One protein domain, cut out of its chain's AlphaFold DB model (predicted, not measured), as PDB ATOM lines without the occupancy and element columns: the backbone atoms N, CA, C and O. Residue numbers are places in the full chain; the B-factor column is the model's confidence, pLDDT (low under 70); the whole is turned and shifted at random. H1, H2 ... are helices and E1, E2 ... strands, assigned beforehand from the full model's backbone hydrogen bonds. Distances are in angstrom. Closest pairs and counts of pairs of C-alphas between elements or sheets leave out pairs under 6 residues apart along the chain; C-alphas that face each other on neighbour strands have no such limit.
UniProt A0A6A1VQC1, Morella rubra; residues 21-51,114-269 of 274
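This is residues 21 to 51 and 114 to 269 of the 274 residues of a protein of Morella rubra (UniProt A0A6A1VQC1). A strongly twisted wall of five strands has H1, H5 and H6 over one face; at one end of the long axis H2, H3 and H4 gather near the far end of H1, and at the other lies the tip of the hairpin E3 and E4. Residues 260 to 269, of which 260 to 267 belong to H7, stick out. The printed part has 187 residues and runs E1 H1 H2 H3 H4 E2 H5 H6 E3 E4 E5 H7, seven named helices and five named strands, a mixed class. The mixed sheet has the order E1 E2 E3 E4 E5. The whole is only just loose, close to compact, with a radius of gyration of the C-alphas of 19.6 A and spans of 68 by 36 by 35 A.

Start at residues 21 to 22, which pair antiparallel with residues 41 to 42 of edge strand E1, residues 40 to 46. E1 is parallel to E2, residues 168 to 174, with N 42 and O 169 3.0 A apart. H1, residues 114 to 136, is over E2 at a height over the sheet of 9.8 A, along the strands at 10 degrees on the local plane; the closest C-alphas are Arg 125 and Phe 168, 6.3 A. H2, residues 139 to 144, touches no helix. H4, residues 154 to 167, touches H1 at a steep tilt of 64 degrees, opposite ways, closest at C-alphas 129 and 160, 5.3 A. H3, residues 146 to 152, and H4 only just touch, only at the corner, with 3 pairs of C-alphas within 8 A, the closest 150 and 157, 5.2 A. E2, H5, residues 177 to 183, H6, residues 186 to 197, and E3, residues 202 to 213, form a strand-helix-strand unit, two parallel neighbour strands joined through helices, with a right-handed crossover; N 172 and O 202 are 2.8 A apart. H1 and H6 on one face make two layers with the sheet. E3, E4, residues 216 to 229, and E5, residues 232 to 238, form a meander of antiparallel neighbours and two hairpins; look at N 207 and O 222, 2.8 A, and N 227 and O 234, 3.1 A. H7, residues 249 to 267, only grazes the sheet with residues 251 to 258. Every O i to N i+4 pair is within hydrogen-bond range in H2 to H7, and 17 of 19 in H1.

Find C-alpha 40 at (134.119, 120.351, 112.382), where E1 begins. H1 runs 33.6 A, E3 31.3 A, E4 36.8 A with a bend of 55 degrees at residue 225, and H7 26.1 A to C-alpha 267 at (156.489, 125.507, 138.466).

The C-alphas farthest apart are those of Leu 143 and Asp 215, 69.9 A. Residues 52 to 113 are not printed; C-alphas 51 and 114 are 5.6 A apart across this cut. Of the links printed whole, none is long. The model's pLDDT is under 70 at residues 21 to 38 and 229 to 269.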
ATOM      1  N   VAL A  21     140.111 123.495 116.145       33.72
ATOM      2  CA  VAL A  21     139.343 122.631 115.245       33.72
ATOM      3  C   VAL A  21     140.041 121.271 115.162       33.72
ATOM      4  O   VAL A  21     141.178 121.167 114.699       33.72
ATOM      5  N   LEU A  22     139.375 120.221 115.631       36.44
ATOM      6  CA  LEU A  22     139.791 118.831 115.463       36.44
ATOM      7  C   LEU A  22     138.915 118.191 114.379       36.44
ATOM      8  O   LEU A  22     137.703 118.077 114.530       36.44
ATOM      9  N   GLU A  23     139.508 117.743 113.278       34.09
ATOM     10  CA  GLU A  23     138.803 116.885 112.319       34.09
ATOM     11  C   GLU A  23     138.717 115.466 112.900       34.09
ATOM     12  O   GLU A  23     139.718 114.750 112.985       34.09
ATOM     13  N   LEU A  24     137.521 115.066 113.345       37.69
ATOM     14  CA  LEU A  24     137.203 113.683 113.686       37.69
ATOM     15  C   LEU A  24     136.544 113.042 112.461       37.69
ATOM     16  O   LEU A  24     135.423 113.392 112.102       37.69
ATOM     17  N   ASN A  25     137.245 112.108 111.815       35.50
ATOM     18  CA  ASN A  25     136.689 111.307 110.724       35.50
ATOM     19  C   ASN A  25     135.626 110.350 111.284       35.50
ATOM     20  O   ASN A  25     135.950 109.278 111.797       35.50
ATOM     21  N   LEU A  26     134.357 110.752 111.207       39.44
ATOM     22  CA  LEU A  26     133.211 109.898 111.517       39.44
ATOM     23  C   LEU A  26     132.937 108.977 110.315       39.44
ATOM     24  O   LEU A  26     132.848 109.419 109.176       39.44
ATOM     25  N   THR A  27     132.831 107.674 110.576       38.00
ATOM     26  CA  THR A  27     132.891 106.564 109.605       38.00
ATOM     27  C   THR A  27     131.648 106.377 108.726       38.00
ATOM     28  O   THR A  27     131.527 105.354 108.056       38.00
ATOM     29  N   ASN A  28     130.724 107.337 108.699       44.12
ATOM     30  CA  ASN A  28     129.510 107.256 107.894       44.12
ATOM     31  C   ASN A  28     129.600 108.266 106.751       44.12
ATOM     32  O   ASN A  28     129.679 109.469 106.991       44.12
ATOM     33  N   LYS A  29     129.611 107.774 105.506       44.00
ATOM     34  CA  LYS A  29     129.616 108.630 104.316       44.00
ATOM     35  C   LYS A  29     128.291 109.417 104.281       44.00
ATOM     36  O   LYS A  29     127.238 108.776 104.261       44.00
ATOM     37  N   PRO A  30     128.311 110.762 104.288       51.97
ATOM     38  CA  PRO A  30     127.090 111.550 104.160       51.97
ATOM     39  C   PRO A  30     126.450 111.340 102.773       51.97
ATOM     40  O   PRO A  30     127.163 110.966 101.837       51.97
ATOM     41  N   PRO A  31     125.144 111.632 102.603       57.59
ATOM     42  CA  PRO A  31     124.522 111.777 101.282       57.59
ATOM     43  C   PRO A  31     125.345 112.704 100.371       57.59
ATOM     44  O   PRO A  31     125.977 113.630 100.876       57.59
ATOM     45  N   ASP A  32     125.342 112.497  99.049       57.66
ATOM     46  CA  ASP A  32     126.283 113.164  98.121       57.66
ATOM     47  C   ASP A  32     126.281 114.703  98.220       57.66
ATOM     48  O   ASP A  32     127.349 115.312  98.211       57.66
ATOM     49  N   VAL A  33     125.124 115.339  98.434       57.22
ATOM     50  CA  VAL A  33     125.021 116.803  98.639       57.22
ATOM     51  C   VAL A  33     125.681 117.240  99.956       57.22
ATOM     52  O   VAL A  33     126.384 118.246 100.014       57.22
ATOM     53  N   TYR A  34     125.547 116.414 100.995       56.59
ATOM     54  CA  TYR A  34     126.136 116.610 102.320       56.59
ATOM     55  C   TYR A  34     127.606 116.187 102.398       56.59
ATOM     56  O   TYR A  34     128.283 116.483 103.383       56.59
ATOM     57  N   SER A  35     128.134 115.492 101.390       57.88
ATOM     58  CA  SER A  35     129.516 115.004 101.370       57.88
ATOM     59  C   SER A  35     130.552 116.122 101.198       57.88
ATOM     60  O   SER A  35     131.686 115.967 101.644       57.88
ATOM     61  N   SER A  36     130.145 117.267 100.637       59.12
ATOM     62  CA  SER A  36     131.004 118.428 100.369       59.12
ATOM     63  C   SER A  36     131.295 119.295 101.602       59.12
ATOM     64  O   SER A  36     132.284 120.028 101.623       59.12
ATOM     65  N   PHE A  37     130.461 119.212 102.643       62.75
ATOM     66  CA  PHE A  37     130.633 120.005 103.859       62.75
ATOM     67  C   PHE A  37     131.740 119.438 104.748       62.75
ATOM     68  O   PHE A  37     131.726 118.252 105.090       62.75
ATOM     69  N   TYR A  38     132.653 120.298 105.194       68.44
ATOM     70  CA  TYR A  38     133.678 119.933 106.170       68.44
ATOM     71  C   TYR A  38     133.041 119.542 107.507       68.44
ATOM     72  O   TYR A  38     132.173 120.244 108.027       68.44
ATOM     73  N   CYS A  39     133.486 118.421 108.075       74.19
ATOM     74  CA  CYS A  39     133.160 118.073 109.451       74.19
ATOM     75  C   CYS A  39     134.034 118.908 110.395       74.19
ATOM     76  O   CYS A  39     135.252 118.966 110.232       74.19
ATOM     77  N   CYS A  40     133.428 119.528 111.401       79.25
ATOM     78  CA  CYS A  40     134.119 120.351 112.382       79.25
ATOM     79  C   CYS A  40     133.932 119.755 113.777       79.25
ATOM     80  O   CYS A  40     132.802 119.540 114.219       79.25
ATOM     81  N   SER A  41     135.031 119.518 114.497       83.81
ATOM     82  CA  SER A  41     134.953 119.296 115.942       83.81
ATOM     83  C   SER A  41     135.601 120.450 116.673       83.81
ATOM     84  O   SER A  41     136.715 120.850 116.344       83.81
ATOM     85  N   VAL A  42     134.912 120.960 117.682       88.44
ATOM     86  CA  VAL A  42     135.390 122.068 118.509       88.44
ATOM     87  C   VAL A  42     135.624 121.547 119.915       88.44
ATOM     88  O   VAL A  42     134.813 120.779 120.435       88.44
ATOM     89  N   MET A  43     136.732 121.962 120.531       90.44
ATOM     90  CA  MET A  43     137.014 121.643 121.925       90.44
ATOM     91  C   MET A  43     137.237 122.900 122.763       90.44
ATOM     92  O   MET A  43     138.088 123.719 122.422       90.44
ATOM     93  N   THR A  44     136.511 123.008 123.877       91.06
ATOM     94  CA  THR A  44     136.670 124.093 124.856       91.06
ATOM     95  C   THR A  44     137.311 123.550 126.133       91.06
ATOM     96  O   THR A  44     136.742 122.648 126.759       91.06
ATOM     97  N   PRO A  45     138.485 124.064 126.541       90.81
ATOM     98  CA  PRO A  45     139.082 123.703 127.815       90.81
ATOM     99  C   PRO A  45     138.325 124.335 128.980       90.81
ATOM    100  O   PRO A  45     137.943 125.500 128.926       90.81
ATOM    101  N   HIS A  46     138.136 123.554 130.039       89.44
ATOM    102  CA  HIS A  46     137.501 123.972 131.277       89.44
ATOM    103  C   HIS A  46     138.225 123.340 132.471       89.44
ATOM    104  O   HIS A  46     138.672 122.190 132.388       89.44
ATOM    105  N   TYR A  47     138.367 124.074 133.575       86.44
ATOM    106  CA  TYR A  47     139.080 123.580 134.747       86.44
ATOM    107  C   TYR A  47     138.249 123.639 136.026       86.44
ATOM    108  O   TYR A  47     137.817 122.600 136.517       86.44
ATOM    109  N   LYS A  48     138.091 124.820 136.617       87.00
ATOM    110  CA  LYS A  48     137.450 124.993 137.934       87.00
ATOM    111  C   LYS A  48     136.609 126.260 138.011       87.00
ATOM    112  O   LYS A  48     136.238 126.671 139.099       87.00
ATOM    113  N   GLU A  49     136.403 126.917 136.878       89.56
ATOM    114  CA  GLU A  49     135.555 128.094 136.807       89.56
ATOM    115  C   GLU A  49     134.100 127.717 137.102       89.56
ATOM    116  O   GLU A  49     133.671 126.593 136.837       89.56
ATOM    117  N   ASP A  50     133.319 128.666 137.597       90.94
ATOM    118  CA  ASP A  50     131.889 128.441 137.758       90.94
ATOM    119  C   ASP A  50     131.229 128.314 136.379       90.94
ATOM    120  O   ASP A  50     131.532 129.045 135.425       90.94
ATOM    121  N   ILE A  51     130.334 127.338 136.252       92.00
ATOM    122  CA  ILE A  51     129.619 127.072 135.002       92.00
ATOM    123  C   ILE A  51     128.275 127.779 135.042       92.00
ATOM    124  O   ILE A  51     127.947 128.539 134.128       92.00
ATOM    125  N   LEU A 114     131.907 129.546 130.529       93.25
ATOM    126  CA  LEU A 114     131.642 128.251 129.907       93.25
ATOM    127  C   LEU A 114     130.204 128.191 129.391       93.25
ATOM    128  O   LEU A 114     130.003 127.879 128.220       93.25
ATOM    129  N   SER A 115     129.220 128.578 130.203       94.44
ATOM    130  CA  SER A 115     127.806 128.545 129.812       94.44
ATOM    131  C   SER A 115     127.498 129.386 128.578       94.44
ATOM    132  O   SER A 115     126.819 128.901 127.669       94.44
ATOM    133  N   ARG A 116     128.053 130.602 128.458       94.69
ATOM    134  CA  ARG A 116     127.907 131.390 127.217       94.69
ATOM    135  C   ARG A 116     128.558 130.721 126.008       94.69
ATOM    136  O   ARG A 116     127.994 130.756 124.918       94.69
ATOM    137  N   THR A 117     129.723 130.102 126.202       95.19
ATOM    138  CA  THR A 117     130.495 129.487 125.116       95.19
ATOM    139  C   THR A 117     129.793 128.237 124.623       95.19
ATOM    140  O   THR A 117     129.605 128.073 123.424       95.19
ATOM    141  N   VAL A 118     129.342 127.381 125.543       94.50
ATOM    142  CA  VAL A 118     128.580 126.176 125.220       94.50
ATOM    143  C   VAL A 118     127.312 126.553 124.474       94.50
ATOM    144  O   VAL A 118     127.108 126.062 123.370       94.50
ATOM    145  N   ARG A 119     126.513 127.489 124.997       94.62
ATOM    146  CA  ARG A 119     125.301 127.953 124.313       94.62
ATOM    147  C   ARG A 119     125.591 128.461 122.897       94.62
ATOM    148  O   ARG A 119     124.893 128.075 121.965       94.62
ATOM    149  N   GLY A 120     126.621 129.292 122.735       94.06
ATOM    150  CA  GLY A 120     127.026 129.821 121.432       94.06
ATOM    151  C   GLY A 120     127.468 128.727 120.457       94.06
ATOM    152  O   GLY A 120     127.020 128.701 119.315       94.06
ATOM    153  N   MET A 121     128.288 127.782 120.920       92.88
ATOM    154  CA  MET A 121     128.760 126.663 120.100       92.88
ATOM    155  C   MET A 121     127.623 125.726 119.691       92.88
ATOM    156  O   MET A 121     127.609 125.220 118.571       92.88
ATOM    157  N   MET A 122     126.631 125.531 120.559       92.69
ATOM    158  CA  MET A 122     125.469 124.703 120.248       92.69
ATOM    159  C   MET A 122     124.574 125.311 119.159       92.69
ATOM    160  O   MET A 122     123.897 124.556 118.463       92.69
ATOM    161  N   TYR A 123     124.626 126.627 118.910       93.69
ATOM    162  CA  TYR A 123     123.923 127.218 117.764       93.69
ATOM    163  C   TYR A 123     124.459 126.744 116.412       93.69
ATOM    164  O   TYR A 123     123.677 126.659 115.469       93.69
ATOM    165  N   TYR A 124     125.737 126.359 116.300       92.12
ATOM    166  CA  TYR A 124     126.245 125.761 115.056       92.12
ATOM    167  C   TYR A 124     125.520 124.461 114.726       92.12
ATOM    168  O   TYR A 124     125.200 124.203 113.568       92.12
ATOM    169  N   ARG A 125     125.215 123.658 115.747       91.12
ATOM    170  CA  ARG A 125     124.453 122.427 115.565       91.12
ATOM    171  C   ARG A 125     123.033 122.711 115.084       91.12
ATOM    172  O   ARG A 125     122.576 122.064 114.149       91.12
ATOM    173  N   GLU A 126     122.345 123.664 115.707       91.94
ATOM    174  CA  GLU A 126     120.975 124.006 115.307       91.94
ATOM    175  C   GLU A 126     120.932 124.644 113.910       91.94
ATOM    176  O   GLU A 126     120.053 124.309 113.120       91.94
ATOM    177  N   ALA A 127     121.934 125.447 113.543       92.12
ATOM    178  CA  ALA A 127     122.085 125.955 112.180       92.12
ATOM    179  C   ALA A 127     122.295 124.824 111.158       92.12
ATOM    180  O   ALA A 127     121.676 124.834 110.099       92.12
ATOM    181  N   LEU A 128     123.114 123.815 111.482       90.31
ATOM    182  CA  LEU A 128     123.308 122.643 110.620       90.31
ATOM    183  C   LEU A 128     122.036 121.803 110.477       90.31
ATOM    184  O   LEU A 128     121.768 121.294 109.392       90.31
ATOM    185  N   LYS A 129     121.234 121.672 111.540       90.75
ATOM    186  CA  LYS A 129     119.923 121.011 111.465       90.75
ATOM    187  C   LYS A 129     118.955 121.771 110.563       90.75
ATOM    188  O   LYS A 129     118.272 121.143 109.764       90.75
ATOM    189  N   LEU A 130     118.908 123.098 110.679       90.75
ATOM    190  CA  LEU A 130     118.073 123.939 109.822       90.75
ATOM    191  C   LEU A 130     118.520 123.860 108.357       90.75
ATOM    192  O   LEU A 130     117.682 123.740 107.472       90.75
ATOM    193  N   GLN A 131     119.827 123.861 108.096       88.44
ATOM    194  CA  GLN A 131     120.350 123.664 106.743       88.44
ATOM    195  C   GLN A 131     119.949 122.290 106.183       88.44
ATOM    196  O   GLN A 131     119.451 122.211 105.064       88.44
ATOM    197  N   ALA A 132     120.087 121.228 106.984       88.12
ATOM    198  CA  ALA A 132     119.624 119.883 106.631       88.12
ATOM    199  C   ALA A 132     118.135 119.833 106.328       88.12
ATOM    200  O   ALA A 132     117.726 119.137 105.404       88.12
ATOM    201  N   PHE A 133     117.338 120.602 107.064       89.12
ATOM    202  CA  PHE A 133     115.925 120.725 106.770       89.12
ATOM    203  C   PHE A 133     115.715 121.375 105.409       89.12
ATOM    204  O   PHE A 133     115.065 120.773 104.572       89.12
ATOM    205  N   LEU A 134     116.306 122.543 105.151       87.88
ATOM    206  CA  LEU A 134     116.107 123.270 103.893       87.88
ATOM    207  C   LEU A 134     116.557 122.479 102.657       87.88
ATOM    208  O   LEU A 134     115.934 122.592 101.608       87.88
ATOM    209  N   ASP A 135     117.593 121.651 102.783       85.19
ATOM    210  CA  ASP A 135     118.075 120.822 101.674       85.19
ATOM    211  C   ASP A 135     117.189 119.590 101.405       85.19
ATOM    212  O   ASP A 135     117.248 119.012 100.319       85.19
ATOM    213  N   MET A 136     116.397 119.151 102.392       82.38
ATOM    214  CA  MET A 136     115.531 117.965 102.305       82.38
ATOM    215  C   MET A 136     114.038 118.299 102.209       82.38
ATOM    216  O   MET A 136     113.247 117.435 101.821       82.38
ATOM    217  N   ALA A 137     113.652 119.507 102.611       82.19
ATOM    218  CA  ALA A 137     112.271 119.936 102.746       82.19
ATOM    219  C   ALA A 137     111.587 120.029 101.385       82.19
ATOM    220  O   ALA A 137     112.167 120.470 100.388       82.19
ATOM    221  N   LYS A 138     110.318 119.629 101.355       79.75
ATOM    222  CA  LYS A 138     109.444 119.908 100.218       79.75
ATOM    223  C   LYS A 138     108.912 121.334 100.332       79.75
ATOM    224  O   LYS A 138     108.939 121.936 101.400       79.75
ATOM    225  N   GLU A 139     108.390 121.865  99.232       76.88
ATOM    226  CA  GLU A 139     107.829 123.223  99.189       76.88
ATOM    227  C   GLU A 139     106.709 123.430 100.229       76.88
ATOM    228  O   GLU A 139     106.641 124.482 100.858       76.88
ATOM    229  N   GLU A 140     105.910 122.391 100.486       76.00
ATOM    230  CA  GLU A 140     104.873 122.355 101.529       76.00
ATOM    231  C   GLU A 140     105.469 122.509 102.944       76.00
ATOM    232  O   GLU A 140     105.053 123.389 103.694       76.00
ATOM    233  N   ASP A 141     106.515 121.741 103.276       79.62
ATOM    234  CA  ASP A 141     107.175 121.795 104.592       79.62
ATOM    235  C   ASP A 141     107.820 123.171 104.857       79.62
ATOM    236  O   ASP A 141     107.891 123.640 105.995       79.62
ATOM    237  N   ILE A 142     108.313 123.834 103.803       79.00
ATOM    238  CA  ILE A 142     108.913 125.173 103.900       79.00
ATOM    239  C   ILE A 142     107.847 126.220 104.254       79.00
ATOM    240  O   ILE A 142     108.140 127.143 105.018       79.00
ATOM    241  N   LEU A 143     106.627 126.076 103.729       79.00
ATOM    242  CA  LEU A 143     105.509 126.987 103.997       79.00
ATOM    243  C   LEU A 143     104.965 126.836 105.422       79.00
ATOM    244  O   LEU A 143     104.693 127.849 106.068       79.00
ATOM    245  N   ASP A 144     104.868 125.604 105.927       81.44
ATOM    246  CA  ASP A 144     104.418 125.320 107.301       81.44
ATOM    247  C   ASP A 144     105.462 125.708 108.364       81.44
ATOM    248  O   ASP A 144     105.147 125.915 109.544       81.44
ATOM    249  N   GLY A 145     106.714 125.865 107.931       83.38
ATOM    250  CA  GLY A 145     107.830 126.321 108.738       83.38
ATOM    251  C   GLY A 145     108.547 125.192 109.479       83.38
ATOM    252  O   GLY A 145     107.965 124.187 109.888       83.38
ATOM    253  N   TYR A 146     109.849 125.399 109.698       83.81
ATOM    254  CA  TYR A 146     110.760 124.420 110.304       83.81
ATOM    255  C   TYR A 146     110.239 123.831 111.622       83.81
ATOM    256  O   TYR A 146     110.245 122.615 111.799       83.81
ATOM    257  N   GLU A 147     109.779 124.680 112.544       84.00
ATOM    258  CA  GLU A 147     109.335 124.237 113.872       84.00
ATOM    259  C   GLU A 147     108.116 123.308 113.790       84.00
ATOM    260  O   GLU A 147     108.074 122.289 114.481       84.00
ATOM    261  N   THR A 148     107.152 123.610 112.916       84.19
ATOM    262  CA  THR A 148     105.957 122.782 112.700       84.19
ATOM    263  C   THR A 148     106.349 121.431 112.103       84.19
ATOM    264  O   THR A 148     106.057 120.387 112.688       84.19
ATOM    265  N   ALA A 149     107.122 121.447 111.013       81.00
ATOM    266  CA  ALA A 149     107.536 120.240 110.300       81.00
ATOM    267  C   ALA A 149     108.380 119.289 111.173       81.00
ATOM    268  O   ALA A 149     108.191 118.069 111.165       81.00
ATOM    269  N   VAL A 150     109.303 119.833 111.976       83.38
ATOM    270  CA  VAL A 150     110.147 119.040 112.885       83.38
ATOM    271  C   VAL A 150     109.353 118.484 114.066       83.38
ATOM    272  O   VAL A 150     109.640 117.373 114.522       83.38
ATOM    273  N   LYS A 151     108.364 119.231 114.569       84.25
ATOM    274  CA  LYS A 151     107.528 118.808 115.698       84.25
ATOM    275  C   LYS A 151     106.561 117.692 115.314       84.25
ATOM    276  O   LYS A 151     106.359 116.776 116.107       84.25
ATOM    277  N   GLU A 152     105.989 117.751 114.118       84.12
ATOM    278  CA  GLU A 152     105.033 116.750 113.631       84.12
ATOM    279  C   GLU A 152     105.717 115.462 113.163       84.12
ATOM    280  O   GLU A 152     105.158 114.370 113.291       84.12
ATOM    281  N   ASN A 153     106.958 115.561 112.673       85.44
ATOM    282  CA  ASN A 153     107.685 114.427 112.124       85.44
ATOM    283  C   ASN A 153     108.951 114.087 112.926       85.44
ATOM    284  O   ASN A 153     110.071 114.498 112.610       85.44
ATOM    285  N   HIS A 154     108.790 113.216 113.926       85.75
ATOM    286  CA  HIS A 154     109.908 112.703 114.725       85.75
ATOM    287  C   HIS A 154     110.993 112.000 113.895       85.75
ATOM    288  O   HIS A 154     112.169 112.054 114.259       85.75
ATOM    289  N   THR A 155     110.631 111.350 112.782       87.31
ATOM    290  CA  THR A 155     111.616 110.666 111.929       87.31
ATOM    291  C   THR A 155     112.492 111.661 111.176       87.31
ATOM    292  O   THR A 155     113.711 111.497 111.159       87.31
ATOM    293  N   LEU A 156     111.893 112.735 110.649       86.75
ATOM    294  CA  LEU A 156     112.613 113.849 110.040       86.75
ATOM    295  C   LEU A 156     113.526 114.509 111.075       86.75
ATOM    296  O   LEU A 156     114.727 114.611 110.851       86.75
ATOM    297  N   SER A 157     113.001 114.847 112.255       88.06
ATOM    298  CA  SER A 157     113.786 115.423 113.356       88.06
ATOM    299  C   SER A 157     115.025 114.584 113.707       88.06
ATOM    300  O   SER A 157     116.136 115.113 113.827       88.06
ATOM    301  N   ALA A 158     114.865 113.259 113.801       88.12
ATOM    302  CA  ALA A 158     115.967 112.338 114.066       88.12
ATOM    303  C   ALA A 158     116.990 112.290 112.918       88.12
ATOM    304  O   ALA A 158     118.194 112.289 113.178       88.12
ATOM    305  N   GLN A 159     116.538 112.290 111.659       88.44
ATOM    306  CA  GLN A 159     117.417 112.319 110.484       88.44
ATOM    307  C   GLN A 159     118.228 113.617 110.410       88.44
ATOM    308  O   GLN A 159     119.448 113.570 110.251       88.44
ATOM    309  N   LEU A 160     117.579 114.767 110.607       90.00
ATOM    310  CA  LEU A 160     118.231 116.077 110.650       90.00
ATOM    311  C   LEU A 160     119.255 116.154 111.786       90.00
ATOM    312  O   LEU A 160     120.379 116.617 111.596       90.00
ATOM    313  N   GLY A 161     118.887 115.638 112.963       89.56
ATOM    314  CA  GLY A 161     119.794 115.506 114.098       89.56
ATOM    315  C   GLY A 161     121.016 114.648 113.772       89.56
ATOM    316  O   GLY A 161     122.134 115.051 114.078       89.56
ATOM    317  N   ALA A 162     120.830 113.507 113.105       88.00
ATOM    318  CA  ALA A 162     121.925 112.624 112.712       88.00
ATOM    319  C   ALA A 162     122.873 113.273 111.688       88.00
ATOM    320  O   ALA A 162     124.090 113.102 111.788       88.00
ATOM    321  N   LEU A 163     122.341 114.042 110.733       87.44
ATOM    322  CA  LEU A 163     123.147 114.794 109.765       87.44
ATOM    323  C   LEU A 163     123.980 115.880 110.454       87.44
ATOM    324  O   LEU A 163     125.182 115.984 110.201       87.44
ATOM    325  N   ALA A 164     123.377 116.638 111.371       90.06
ATOM    326  CA  ALA A 164     124.098 117.645 112.142       90.06
ATOM    327  C   ALA A 164     125.179 117.018 113.038       90.06
ATOM    328  O   ALA A 164     126.311 117.498 113.061       90.06
ATOM    329  N   ASP A 165     124.872 115.905 113.708       87.19
ATOM    330  CA  ASP A 165     125.805 115.196 114.593       87.19
ATOM    331  C   ASP A 165     126.976 114.547 113.829       87.19
ATOM    332  O   ASP A 165     128.056 114.348 114.390       87.19
ATOM    333  N   MET A 166     126.790 114.234 112.543       83.44
ATOM    334  CA  MET A 166     127.860 113.773 111.653       83.44
ATOM    335  C   MET A 166     128.818 114.909 111.263       83.44
ATOM    336  O   MET A 166     129.997 114.664 111.004       83.44
ATOM    337  N   LYS A 167     128.322 116.149 111.202       84.69
ATOM    338  CA  LYS A 167     129.086 117.319 110.749       84.69
ATOM    339  C   LYS A 167     129.700 118.123 111.875       84.69
ATOM    340  O   LYS A 167     130.737 118.745 111.663       84.69
ATOM    341  N   PHE A 168     129.094 118.102 113.053       88.81
ATOM    342  CA  PHE A 168     129.540 118.905 114.172       88.81
ATOM    343  C   PHE A 168     129.601 118.091 115.455       88.81
ATOM    344  O   PHE A 168     128.631 117.466 115.876       88.81
ATOM    345  N   THR A 169     130.762 118.119 116.101       88.75
ATOM    346  CA  THR A 169     130.953 117.533 117.429       88.75
ATOM    347  C   THR A 169     131.577 118.566 118.351       88.75
ATOM    348  O   THR A 169     132.665 119.073 118.089       88.75
ATOM    349  N   TYR A 170     130.915 118.847 119.468       91.56
ATOM    350  CA  TYR A 170     131.429 119.769 120.469       91.56
ATOM    351  C   TYR A 170     131.840 119.025 121.739       91.56
ATOM    352  O   TYR A 170     131.091 118.196 122.265       91.56
ATOM    353  N   ILE A 171     133.061 119.297 122.198       90.88
ATOM    354  CA  ILE A 171     133.692 118.618 123.328       90.88
ATOM    355  C   ILE A 171     134.120 119.661 124.361       90.88
ATOM    356  O   ILE A 171     134.817 120.620 124.043       90.88
ATOM    357  N   ILE A 172     133.765 119.451 125.622       92.38
ATOM    358  CA  ILE A 172     134.352 120.180 126.747       92.38
ATOM    359  C   ILE A 172     135.427 119.288 127.349       92.38
ATOM    360  O   ILE A 172     135.141 118.155 127.731       92.38
ATOM    361  N   SER A 173     136.663 119.771 127.452       90.88
ATOM    362  CA  SER A 173     137.681 119.059 128.223       90.88
ATOM    363  C   SER A 173     137.684 119.590 129.652       90.88
ATOM    364  O   SER A 173     138.195 120.683 129.883       90.88
ATOM    365  N   CYS A 174     137.131 118.821 130.589       89.75
ATOM    366  CA  CYS A 174     137.104 119.141 132.013       89.75
ATOM    367  C   CYS A 174     137.921 118.101 132.783       89.75
ATOM    368  O   CYS A 174     137.435 117.025 133.112       89.75
ATOM    369  N   GLN A 175     139.194 118.394 133.050       81.31
ATOM    370  CA  GLN A 175     140.108 117.409 133.648       81.31
ATOM    371  C   GLN A 175     139.692 116.994 135.066       81.31
ATOM    372  O   GLN A 175     139.886 115.847 135.458       81.31
ATOM    373  N   THR A 176     139.110 117.927 135.813       87.50
ATOM    374  CA  THR A 176     138.726 117.798 137.224       87.50
ATOM    375  C   THR A 176     137.381 117.112 137.423       87.50
ATOM    376  O   THR A 176     137.129 116.662 138.540       87.50
ATOM    377  N   PHE A 177     136.558 116.963 136.377       89.12
ATOM    378  CA  PHE A 177     135.199 116.420 136.477       89.12
ATOM    379  C   PHE A 177     135.148 115.075 137.211       89.12
ATOM    380  O   PHE A 177     134.335 114.896 138.112       89.12
ATOM    381  N   GLY A 178     136.068 114.151 136.906       87.06
ATOM    382  CA  GLY A 178     136.127 112.847 137.577       87.06
ATOM    383  C   GLY A 178     136.350 112.964 139.088       87.06
ATOM    384  O   GLY A 178     135.667 112.308 139.872       87.06
ATOM    385  N   SER A 179     137.263 113.848 139.503       87.75
ATOM    386  CA  SER A 179     137.518 114.119 140.923       87.75
ATOM    387  C   SER A 179     136.362 114.864 141.597       87.75
ATOM    388  O   SER A 179     135.978 114.505 142.706       87.75
ATOM    389  N   GLN A 180     135.761 115.844 140.912       90.38
ATOM    390  CA  GLN A 180     134.617 116.614 141.405       90.38
ATOM    391  C   GLN A 180     133.418 115.697 141.647       90.38
ATOM    392  O   GLN A 180     132.838 115.728 142.732       90.38
ATOM    393  N   LYS A 181     133.133 114.805 140.694       89.56
ATOM    394  CA  LYS A 181     132.081 113.796 140.795       89.56
ATOM    395  C   LYS A 181     132.306 112.843 141.969       89.56
ATOM    396  O   LYS A 181     131.374 112.576 142.716       89.56
ATOM    397  N   ALA A 182     133.539 112.372 142.175       88.62
ATOM    398  CA  ALA A 182     133.871 111.508 143.312       88.62
ATOM    399  C   ALA A 182     133.729 112.223 144.669       88.62
ATOM    400  O   ALA A 182     133.366 111.597 145.660       88.62
ATOM    401  N   SER A 183     134.004 113.529 144.710       90.31
ATOM    402  CA  SER A 183     133.876 114.352 145.919       90.31
ATOM    403  C   SER A 183     132.465 114.894 146.188       90.31
ATOM    404  O   SER A 183     132.270 115.520 147.224       90.31
ATOM    405  N   GLY A 184     131.503 114.697 145.275       88.88
ATOM    406  CA  GLY A 184     130.171 115.312 145.370       88.88
ATOM    407  C   GLY A 184     130.199 116.840 145.253       88.88
ATOM    408  O   GLY A 184     129.454 117.531 145.938       88.88
ATOM    409  N   ASN A 185     131.117 117.381 144.449       90.19
ATOM    410  CA  ASN A 185     131.251 118.822 144.263       90.19
ATOM    411  C   ASN A 185     130.142 119.354 143.322       90.19
ATOM    412  O   ASN A 185     129.990 118.781 142.241       90.19
ATOM    413  N   PRO A 186     129.458 120.470 143.656       88.69
ATOM    414  CA  PRO A 186     128.382 121.045 142.836       88.69
ATOM    415  C   PRO A 186     128.751 121.337 141.373       88.69
ATOM    416  O   PRO A 186     127.903 121.237 140.491       88.69
ATOM    417  N   HIS A 187     130.020 121.627 141.066       89.44
ATOM    418  CA  HIS A 187     130.464 121.820 139.679       89.44
ATOM    419  C   HIS A 187     130.289 120.563 138.816       89.44
ATOM    420  O   HIS A 187     130.113 120.666 137.602       89.44
ATOM    421  N   ALA A 188     130.345 119.367 139.415       90.75
ATOM    422  CA  ALA A 188     130.058 118.139 138.683       90.75
ATOM    423  C   ALA A 188     128.583 118.083 138.268       90.75
ATOM    424  O   ALA A 188     128.295 117.679 137.142       90.75
ATOM    425  N   ASP A 189     127.676 118.534 139.135       90.06
ATOM    426  CA  ASP A 189     126.244 118.573 138.843       90.06
ATOM    427  C   ASP A 189     125.942 119.574 137.721       90.06
ATOM    428  O   ASP A 189     125.223 119.235 136.785       90.06
ATOM    429  N   ASP A 190     126.600 120.738 137.709       91.00
ATOM    430  CA  ASP A 190     126.480 121.701 136.604       91.00
ATOM    431  C   ASP A 190     126.922 121.113 135.249       91.00
ATOM    432  O   ASP A 190     126.296 121.361 134.213       91.00
ATOM    433  N   ILE A 191     127.995 120.311 135.228       91.00
ATOM    434  CA  ILE A 191     128.445 119.609 134.012       91.00
ATOM    435  C   ILE A 191     127.415 118.561 133.583       91.00
ATOM    436  O   ILE A 191     127.139 118.408 132.389       91.00
ATOM    437  N   VAL A 192     126.839 117.838 134.542       89.69
ATOM    438  CA  VAL A 192     125.774 116.865 134.282       89.69
ATOM    439  C   VAL A 192     124.532 117.561 133.720       89.69
ATOM    440  O   VAL A 192     123.951 117.071 132.752       89.69
ATOM    441  N   ASP A 193     124.158 118.725 134.243       89.38
ATOM    442  CA  ASP A 193     123.029 119.508 133.744       89.38
ATOM    443  C   ASP A 193     123.287 120.050 132.331       89.38
ATOM    444  O   ASP A 193     122.401 119.986 131.472       89.38
ATOM    445  N   LEU A 194     124.524 120.454 132.014       90.69
ATOM    446  CA  LEU A 194     124.920 120.761 130.634       90.69
ATOM    447  C   LEU A 194     124.766 119.552 129.699       90.69
ATOM    448  O   LEU A 194     124.273 119.707 128.579       90.69
ATOM    449  N   LEU A 195     125.165 118.353 130.137       89.81
ATOM    450  CA  LEU A 195     125.015 117.114 129.364       89.81
ATOM    451  C   LEU A 195     123.545 116.715 129.167       89.81
ATOM    452  O   LEU A 195     123.206 116.160 128.121       89.81
ATOM    453  N   LYS A 196     122.670 116.999 130.142       89.12
ATOM    454  CA  LYS A 196     121.217 116.802 130.012       89.12
ATOM    455  C   LYS A 196     120.617 117.782 129.006       89.12
ATOM    456  O   LYS A 196     119.861 117.364 128.133       89.12
ATOM    457  N   ARG A 197     120.976 119.068 129.097       88.94
ATOM    458  CA  ARG A 197     120.456 120.114 128.204       88.94
ATOM    459  C   ARG A 197     120.913 119.943 126.763       88.94
ATOM    460  O   ARG A 197     120.146 120.198 125.837       88.94
ATOM    461  N   TYR A 198     122.161 119.529 126.570       91.25
ATOM    462  CA  TYR A 198     122.758 119.344 125.255       91.25
ATOM    463  C   TYR A 198     123.185 117.881 125.075       91.25
ATOM    464  O   TYR A 198     124.362 117.568 125.233       91.25
ATOM    465  N   PRO A 199     122.277 116.972 124.668       86.00
ATOM    466  CA  PRO A 199     122.569 115.534 124.588       86.00
ATOM    467  C   PRO A 199     123.722 115.159 123.648       86.00
ATOM    468  O   PRO A 199     124.253 114.052 123.703       86.00
ATOM    469  N   THR A 200     124.100 116.047 122.730       87.69
ATOM    470  CA  THR A 200     125.177 115.827 121.753       87.69
ATOM    471  C   THR A 200     126.523 116.381 122.203       87.69
ATOM    472  O   THR A 200     127.551 116.011 121.628       87.69
ATOM    473  N   LEU A 201     126.519 117.188 123.266       90.38
ATOM    474  CA  LEU A 201     127.708 117.623 123.975       90.38
ATOM    475  C   LEU A 201     128.449 116.410 124.531       90.38
ATOM    476  O   LEU A 201     127.848 115.452 125.026       90.38
ATOM    477  N   ARG A 202     129.776 116.466 124.469       89.69
ATOM    478  CA  ARG A 202     130.636 115.452 125.071       89.69
ATOM    479  C   ARG A 202     131.566 116.098 126.080       89.69
ATOM    480  O   ARG A 202     132.073 117.190 125.839       89.69
ATOM    481  N   VAL A 203     131.828 115.405 127.177       90.25
ATOM    482  CA  VAL A 203     132.770 115.854 128.205       90.25
ATOM    483  C   VAL A 203     133.925 114.869 128.271       90.25
ATOM    484  O   VAL A 203     133.731 113.682 128.533       90.25
ATOM    485  N   ALA A 204     135.128 115.362 127.997       90.44
ATOM    486  CA  ALA A 204     136.367 114.616 128.132       90.44
ATOM    487  C   ALA A 204     137.014 114.935 129.485       90.44
ATOM    488  O   ALA A 204     137.261 116.103 129.788       90.44
ATOM    489  N   TYR A 205     137.330 113.914 130.276       87.75
ATOM    490  CA  TYR A 205     137.977 114.072 131.579       87.75
ATOM    491  C   TYR A 205     138.972 112.948 131.868       87.75
ATOM    492  O   TYR A 205     139.089 111.981 131.108       87.75
ATOM    493  N   VAL A 206     139.721 113.092 132.960       84.25
ATOM    494  CA  VAL A 206     140.664 112.074 133.430       84.25
ATOM    495  C   VAL A 206     140.022 111.295 134.572       84.25
ATOM    496  O   VAL A 206     139.676 111.863 135.605       84.25
ATOM    497  N   GLY A 207     139.855 109.990 134.378       80.94
ATOM    498  CA  GLY A 207     139.472 109.061 135.434       80.94
ATOM    499  C   GLY A 207     140.704 108.550 136.173       80.94
ATOM    500  O   GLY A 207     141.692 108.173 135.541       80.94
ATOM    501  N   GLU A 208     140.629 108.511 137.501       81.56
ATOM    502  CA  GLU A 208     141.612 107.844 138.356       81.56
ATOM    503  C   GLU A 208     141.047 106.501 138.815       81.56
ATOM    504  O   GLU A 208     139.922 106.432 139.309       81.56
ATOM    505  N   LYS A 209     141.827 105.430 138.667       80.25
ATOM    506  CA  LYS A 209     141.506 104.116 139.222       80.25
ATOM    507  C   LYS A 209     142.727 103.567 139.941       80.25
ATOM    508  O   LYS A 209     143.839 103.643 139.423       80.25
ATOM    509  N   GLU A 210     142.533 103.017 141.132       79.94
ATOM    510  CA  GLU A 210     143.594 102.286 141.817       79.94
ATOM    511  C   GLU A 210     143.622 100.849 141.301       79.94
ATOM    512  O   GLU A 210     142.630 100.124 141.381       79.94
ATOM    513  N   GLU A 211     144.756 100.446 140.735       81.00
ATOM    514  CA  GLU A 211     145.002  99.064 140.343       81.00
ATOM    515  C   GLU A 211     146.208  98.521 141.106       81.00
ATOM    516  O   GLU A 211     147.216  99.207 141.310       81.00
ATOM    517  N   ILE A 212     146.101  97.271 141.552       74.88
ATOM    518  CA  ILE A 212     147.195  96.574 142.223       74.88
ATOM    519  C   ILE A 212     148.096  96.005 141.130       74.88
ATOM    520  O   ILE A 212     147.764  95.012 140.485       74.88
ATOM    521  N   VAL A 213     149.245  96.644 140.910       74.12
ATOM    522  CA  VAL A 213     150.258  96.176 139.957       74.12
ATOM    523  C   VAL A 213     151.492  95.775 140.747       74.12
ATOM    524  O   VAL A 213     152.137  96.625 141.363       74.12
ATOM    525  N   ALA A 214     151.833  94.484 140.708       74.31
ATOM    526  CA  ALA A 214     152.948  93.910 141.466       74.31
ATOM    527  C   ALA A 214     152.859  94.203 142.980       74.31
ATOM    528  O   ALA A 214     153.809  94.708 143.578       74.31
ATOM    529  N   ASP A 215     151.694  93.911 143.571       74.75
ATOM    530  CA  ASP A 215     151.426  93.980 145.020       74.75
ATOM    531  C   ASP A 215     151.571  95.380 145.650       74.75
ATOM    532  O   ASP A 215     151.668  95.545 146.865       74.75
ATOM    533  N   LYS A 216     151.576  96.426 144.813       79.25
ATOM    534  CA  LYS A 216     151.571  97.829 145.237       79.25
ATOM    535  C   LYS A 216     150.395  98.561 144.594       79.25
ATOM    536  O   LYS A 216     150.199  98.419 143.381       79.25
ATOM    537  N   PRO A 217     149.641  99.373 145.357       78.31
ATOM    538  CA  PRO A 217     148.605 100.213 144.781       78.31
ATOM    539  C   PRO A 217     149.258 101.241 143.855       78.31
ATOM    540  O   PRO A 217     150.183 101.961 144.246       78.31
ATOM    541  N   ARG A 218     148.805 101.292 142.602       78.75
ATOM    542  CA  ARG A 218     149.205 102.313 141.634       78.75
ATOM    543  C   ARG A 218     147.969 103.018 141.106       78.75
ATOM    544  O   ARG A 218     147.009 102.378 140.685       78.75
ATOM    545  N   LYS A 219     148.029 104.349 141.083       79.12
ATOM    546  CA  LYS A 219     147.033 105.168 140.396       79.12
ATOM    547  C   LYS A 219     147.228 105.039 138.892       79.12
ATOM    548  O   LYS A 219     148.275 105.411 138.359       79.12
ATOM    549  N   VAL A 220     146.216 104.508 138.223       79.94
ATOM    550  CA  VAL A 220     146.113 104.448 136.770       79.94
ATOM    551  C   VAL A 220     145.187 105.570 136.322       79.94
ATOM    552  O   VAL A 220     144.065 105.704 136.809       79.94
ATOM    553  N   TYR A 221     145.667 106.365 135.371       79.12
ATOM    554  CA  TYR A 221     144.914 107.457 134.769       79.12
ATOM    555  C   TYR A 221     144.387 107.015 133.404       79.12
ATOM    556  O   TYR A 221     145.155 106.551 132.561       79.12
ATOM    557  N   SER A 222     143.086 107.167 133.173       76.00
ATOM    558  CA  SER A 222     142.449 106.885 131.880       76.00
ATOM    559  C   SER A 222     141.737 108.124 131.359       76.00
ATOM    560  O   SER A 222     141.155 108.878 132.136       76.00
ATOM    561  N   SER A 223     141.765 108.341 130.044       78.50
ATOM    562  CA  SER A 223     140.945 109.386 129.428       78.50
ATOM    563  C   SER A 223     139.547 108.833 129.167       78.50
ATOM    564  O   SER A 223     139.385 107.769 128.561       78.50
ATOM    565  N   LEU A 224     138.542 109.547 129.667       82.12
ATOM    566  CA  LEU A 224     137.137 109.181 129.575       82.12
ATOM    567  C   LEU A 224     136.403 110.241 128.760       82.12
ATOM    568  O   LEU A 224     136.602 111.435 128.973       82.12
ATOM    569  N   LEU A 225     135.558 109.796 127.834       85.00
ATOM    570  CA  LEU A 225     134.659 110.655 127.072       85.00
ATOM    571  C   LEU A 225     133.223 110.263 127.408       85.00
ATOM    572  O   LEU A 225     132.813 109.131 127.151       85.00
ATOM    573  N   VAL A 226     132.465 111.190 127.980       85.31
ATOM    574  CA  VAL A 226     131.071 110.974 128.379       85.31
ATOM    575  C   VAL A 226     130.133 111.763 127.481       85.31
ATOM    576  O   VAL A 226     130.439 112.881 127.067       85.31
ATOM    577  N   LYS A 227     128.982 111.159 127.191       84.25
ATOM    578  CA  LYS A 227     127.835 111.776 126.523       84.25
ATOM    579  C   LYS A 227     126.585 111.529 127.374       84.25
ATOM    580  O   LYS A 227     126.433 110.438 127.930       84.25
ATOM    581  N   GLY A 228     125.693 112.515 127.462       73.81
ATOM    582  CA  GLY A 228     124.386 112.345 128.097       73.81
ATOM    583  C   GLY A 228     123.442 111.557 127.188       73.81
ATOM    584  O   GLY A 228     123.180 111.976 126.062       73.81
ATOM    585  N   VAL A 229     122.934 110.407 127.641       67.12
ATOM    586  CA  VAL A 229     121.934 109.613 126.906       67.12
ATOM    587  C   VAL A 229     120.777 109.281 127.843       67.12
ATOM    588  O   VAL A 229     120.947 108.539 128.802       67.12
ATOM    589  N   ASN A 230     119.585 109.816 127.566       53.81
ATOM    590  CA  ASN A 230     118.356 109.560 128.337       53.81
ATOM    591  C   ASN A 230     118.506 109.796 129.857       53.81
ATOM    592  O   ASN A 230     118.000 109.019 130.661       53.81
ATOM    593  N   GLY A 231     119.247 110.836 130.257       50.72
ATOM    594  CA  GLY A 231     119.515 111.136 131.671       50.72
ATOM    595  C   GLY A 231     120.541 110.214 132.344       50.72
ATOM    596  O   GLY A 231     120.843 110.399 133.518       50.72
ATOM    597  N   LEU A 232     121.106 109.255 131.607       49.31
ATOM    598  CA  LEU A 232     122.180 108.375 132.049       49.31
ATOM    599  C   LEU A 232     123.478 108.737 131.320       49.31
ATOM    600  O   LEU A 232     123.507 108.983 130.112       49.31
ATOM    601  N   GLU A 233     124.582 108.776 132.057       53.56
ATOM    602  CA  GLU A 233     125.899 108.985 131.468       53.56
ATOM    603  C   GLU A 233     126.369 107.706 130.776       53.56
ATOM    604  O   GLU A 233     126.581 106.678 131.419       53.56
ATOM    605  N   GLN A 234     126.589 107.772 129.464       53.62
ATOM    606  CA  GLN A 234     127.321 106.727 128.757       53.62
ATOM    607  C   GLN A 234     128.784 107.143 128.650       53.62
ATOM    608  O   GLN A 234     129.116 108.155 128.027       53.62
ATOM    609  N   SER A 235     129.660 106.369 129.288       53.28
ATOM    610  CA  SER A 235     131.101 106.605 129.301       53.28
ATOM    611  C   SER A 235     131.800 105.696 128.297       53.28
ATOM    612  O   SER A 235     131.728 104.472 128.398       53.28
ATOM    613  N   TYR A 236     132.542 106.288 127.367       54.88
ATOM    614  CA  TYR A 236     133.505 105.569 126.545       54.88
ATOM    615  C   TYR A 236     134.873 105.702 127.214       54.88
ATOM    616  O   TYR A 236     135.367 106.814 127.419       54.88
ATOM    617  N   SER A 237     135.470 104.570 127.591       42.69
ATOM    618  CA  SER A 237     136.796 104.539 128.210       42.69
ATOM    619  C   SER A 237     137.842 104.085 127.203       42.69
ATOM    620  O   SER A 237     137.659 103.093 126.501       42.69
ATOM    621  N   THR A 238     138.947 104.820 127.110       44.28
ATOM    622  CA  THR A 238     140.171 104.317 126.484       44.28
ATOM    623  C   THR A 238     141.226 104.261 127.572       44.28
ATOM    624  O   THR A 238     141.622 105.290 128.124       44.28
ATOM    625  N   GLN A 239     141.653 103.048 127.920       36.53
ATOM    626  CA  GLN A 239     142.747 102.866 128.861       36.53
ATOM    627  C   GLN A 239     144.036 103.372 128.213       36.53
ATOM    628  O   GLN A 239     144.436 102.908 127.145       36.53
ATOM    629  N   CYS A 240     144.696 104.326 128.861       40.88
ATOM    630  CA  CYS A 240     145.987 104.840 128.423       40.88
ATOM    631  C   CYS A 240     147.112 103.880 128.852       40.88
ATOM    632  O   CYS A 240     148.005 104.264 129.601       40.88
ATOM    633  N   TYR A 241     147.079 102.624 128.402       32.28
ATOM    634  CA  TYR A 241     148.243 101.738 128.481       32.28
ATOM    635  C   TYR A 241     149.041 101.884 127.184       32.28
ATOM    636  O   TYR A 241     148.456 101.777 126.115       32.28
ATOM    637  N   ASN A 242     150.342 102.197 127.295       32.81
ATOM    638  CA  ASN A 242     151.346 102.276 126.218       32.81
ATOM    639  C   ASN A 242     150.788 102.446 124.788       32.81
ATOM    640  O   ASN A 242     150.426 101.488 124.116       32.81
ATOM    641  N   VAL A 243     150.770 103.709 124.353       33.75
ATOM    642  CA  VAL A 243     150.385 104.238 123.034       33.75
ATOM    643  C   VAL A 243     150.503 103.236 121.877       33.75
ATOM    644  O   VAL A 243     151.601 102.967 121.402       33.75
ATOM    645  N   ALA A 244     149.357 102.818 121.333       31.38
ATOM    646  CA  ALA A 244     149.201 102.462 119.920       31.38
ATOM    647  C   ALA A 244     147.714 102.465 119.515       31.38
ATOM    648  O   ALA A 244     147.129 101.428 119.227       31.38
ATOM    649  N   ILE A 245     147.079 103.642 119.480       27.77
ATOM    650  CA  ILE A 245     145.811 103.823 118.756       27.77
ATOM    651  C   ILE A 245     145.999 104.996 117.797       27.77
ATOM    652  O   ILE A 245     146.072 106.159 118.194       27.77
ATOM    653  N   VAL A 246     146.113 104.663 116.511       33.72
ATOM    654  CA  VAL A 246     146.464 105.561 115.395       33.72
ATOM    655  C   VAL A 246     145.383 106.623 115.100       33.72
ATOM    656  O   VAL A 246     145.568 107.470 114.237       33.72
ATOM    657  N   LEU A 247     144.301 106.694 115.878       32.28
ATOM    658  CA  LEU A 247     143.272 107.741 115.767       32.28
ATOM    659  C   LEU A 247     143.223 108.727 116.948       32.28
ATOM    660  O   LEU A 247     142.476 109.699 116.897       32.28
ATOM    661  N   SER A 248     144.077 108.567 117.964       40.66
ATOM    662  CA  SER A 248     144.005 109.379 119.193       40.66
ATOM    663  C   SER A 248     145.202 110.312 119.406       40.66
ATOM    664  O   SER A 248     145.233 111.061 120.380       40.66
ATOM    665  N   LEU A 249     146.193 110.331 118.507       35.16
ATOM    666  CA  LEU A 249     147.432 111.090 118.731       35.16
ATOM    667  C   LEU A 249     147.256 112.615 118.723       35.16
ATOM    668  O   LEU A 249     148.016 113.290 119.409       35.16
ATOM    669  N   LYS A 250     146.264 113.176 118.017       44.59
ATOM    670  CA  LYS A 250     146.004 114.631 118.048       44.59
ATOM    671  C   LYS A 250     145.333 115.075 119.351       44.59
ATOM    672  O   LYS A 250     145.777 116.052 119.946       44.59
ATOM    673  N   ILE A 251     144.340 114.323 119.837       45.12
ATOM    674  CA  ILE A 251     143.671 114.596 121.120       45.12
ATOM    675  C   ILE A 251     144.635 114.369 122.289       45.12
ATOM    676  O   ILE A 251     144.720 115.209 123.181       45.12
ATOM    677  N   ILE A 252     145.437 113.299 122.250       46.59
ATOM    678  CA  ILE A 252     146.460 113.030 123.269       46.59
ATOM    679  C   ILE A 252     147.570 114.087 123.222       46.59
ATOM    680  O   ILE A 252     147.978 114.554 124.279       46.59
ATOM    681  N   ARG A 253     148.026 114.548 122.041       43.69
ATOM    682  CA  ARG A 253     148.959 115.693 121.966       43.69
ATOM    683  C   ARG A 253     148.350 116.955 122.563       43.69
ATOM    684  O   ARG A 253     149.054 117.663 123.267       43.69
ATOM    685  N   MET A 254     147.072 117.233 122.316       53.03
ATOM    686  CA  MET A 254     146.410 118.435 122.828       53.03
ATOM    687  C   MET A 254     146.193 118.377 124.351       53.03
ATOM    688  O   MET A 254     146.483 119.351 125.044       53.03
ATOM    689  N   LEU A 255     145.807 117.216 124.894       47.84
ATOM    690  CA  LEU A 255     145.777 116.959 126.340       47.84
ATOM    691  C   LEU A 255     147.182 117.040 126.960       47.84
ATOM    692  O   LEU A 255     147.346 117.648 128.009       47.84
ATOM    693  N   MET A 256     148.217 116.520 126.293       42.84
ATOM    694  CA  MET A 256     149.612 116.598 126.759       42.84
ATOM    695  C   MET A 256     150.178 118.027 126.713       42.84
ATOM    696  O   MET A 256     150.963 118.404 127.585       42.84
ATOM    697  N   ILE A 257     149.767 118.850 125.741       47.19
ATOM    698  CA  ILE A 257     150.115 120.279 125.681       47.19
ATOM    699  C   ILE A 257     149.418 121.027 126.822       47.19
ATOM    700  O   ILE A 257     150.076 121.785 127.526       47.19
ATOM    701  N   SER A 258     148.139 120.746 127.092       40.81
ATOM    702  CA  SER A 258     147.434 121.286 128.263       40.81
ATOM    703  C   SER A 258     148.100 120.862 129.582       40.81
ATOM    704  O   SER A 258     148.343 121.708 130.436       40.81
ATOM    705  N   MET A 259     148.526 119.599 129.717       40.72
ATOM    706  CA  MET A 259     149.308 119.135 130.874       40.72
ATOM    707  C   MET A 259     150.666 119.838 131.003       40.72
ATOM    708  O   MET A 259     151.128 120.061 132.120       40.72
ATOM    709  N   SER A 260     151.310 120.189 129.886       36.31
ATOM    710  CA  SER A 260     152.587 120.915 129.888       36.31
ATOM    711  C   SER A 260     152.395 122.380 130.285       36.31
ATOM    712  O   SER A 260     153.168 122.888 131.088       36.31
ATOM    713  N   VAL A 261     151.332 123.038 129.818       40.59
ATOM    714  CA  VAL A 261     150.999 124.417 130.212       40.59
ATOM    715  C   VAL A 261     150.584 124.481 131.688       40.59
ATOM    716  O   VAL A 261     151.091 125.324 132.424       40.59
ATOM    717  N   SER A 262     149.772 123.537 132.176       37.66
ATOM    718  CA  SER A 262     149.385 123.478 133.593       37.66
ATOM    719  C   SER A 262     150.547 123.101 134.523       37.66
ATOM    720  O   SER A 262     150.641 123.655 135.615       37.66
ATOM    721  N   LYS A 263     151.481 122.228 134.107       33.81
ATOM    722  CA  LYS A 263     152.704 121.949 134.888       33.81
ATOM    723  C   LYS A 263     153.687 123.121 134.894       33.81
ATOM    724  O   LYS A 263     154.311 123.359 135.923       33.81
ATOM    725  N   VAL A 264     153.805 123.868 133.794       30.45
ATOM    726  CA  VAL A 264     154.651 125.072 133.734       30.45
ATOM    727  C   VAL A 264     154.070 126.190 134.609       30.45
ATOM    728  O   VAL A 264     154.818 126.791 135.377       30.45
ATOM    729  N   SER A 265     152.748 126.402 134.622       30.45
ATOM    730  CA  SER A 265     152.110 127.335 135.571       30.45
ATOM    731  C   SER A 265     152.272 126.919 137.038       30.45
ATOM    732  O   SER A 265     152.324 127.780 137.910       30.45
ATOM    733  N   MET A 266     152.406 125.622 137.322       33.75
ATOM    734  CA  MET A 266     152.630 125.114 138.679       33.75
ATOM    735  C   MET A 266     154.111 125.175 139.113       33.75
ATOM    736  O   MET A 266     154.387 125.171 140.308       33.75
ATOM    737  N   GLN A 267     155.062 125.280 138.172       31.92
ATOM    738  CA  GLN A 267     156.489 125.507 138.466       31.92
ATOM    739  C   GLN A 267     156.888 126.993 138.535       31.92
ATOM    740  O   GLN A 267     157.893 127.304 139.169       31.92
ATOM    741  N   PHE A 268     156.108 127.912 137.951       27.83
ATOM    742  CA  PHE A 268     156.347 129.366 138.008       27.83
ATOM    743  C   PHE A 268     155.461 130.112 139.023       27.83
ATOM    744  O   PHE A 268     155.312 131.332 138.949       27.83
ATOM    745  N   GLY A 269     154.901 129.401 140.009       30.83
ATOM    746  CA  GLY A 269     154.304 130.024 141.190       30.83
ATOM    747  C   GLY A 269     155.347 130.871 141.922       30.83
ATOM    748  O   GLY A 269     156.293 130.339 142.501       30.83
TER     749      GLY A 269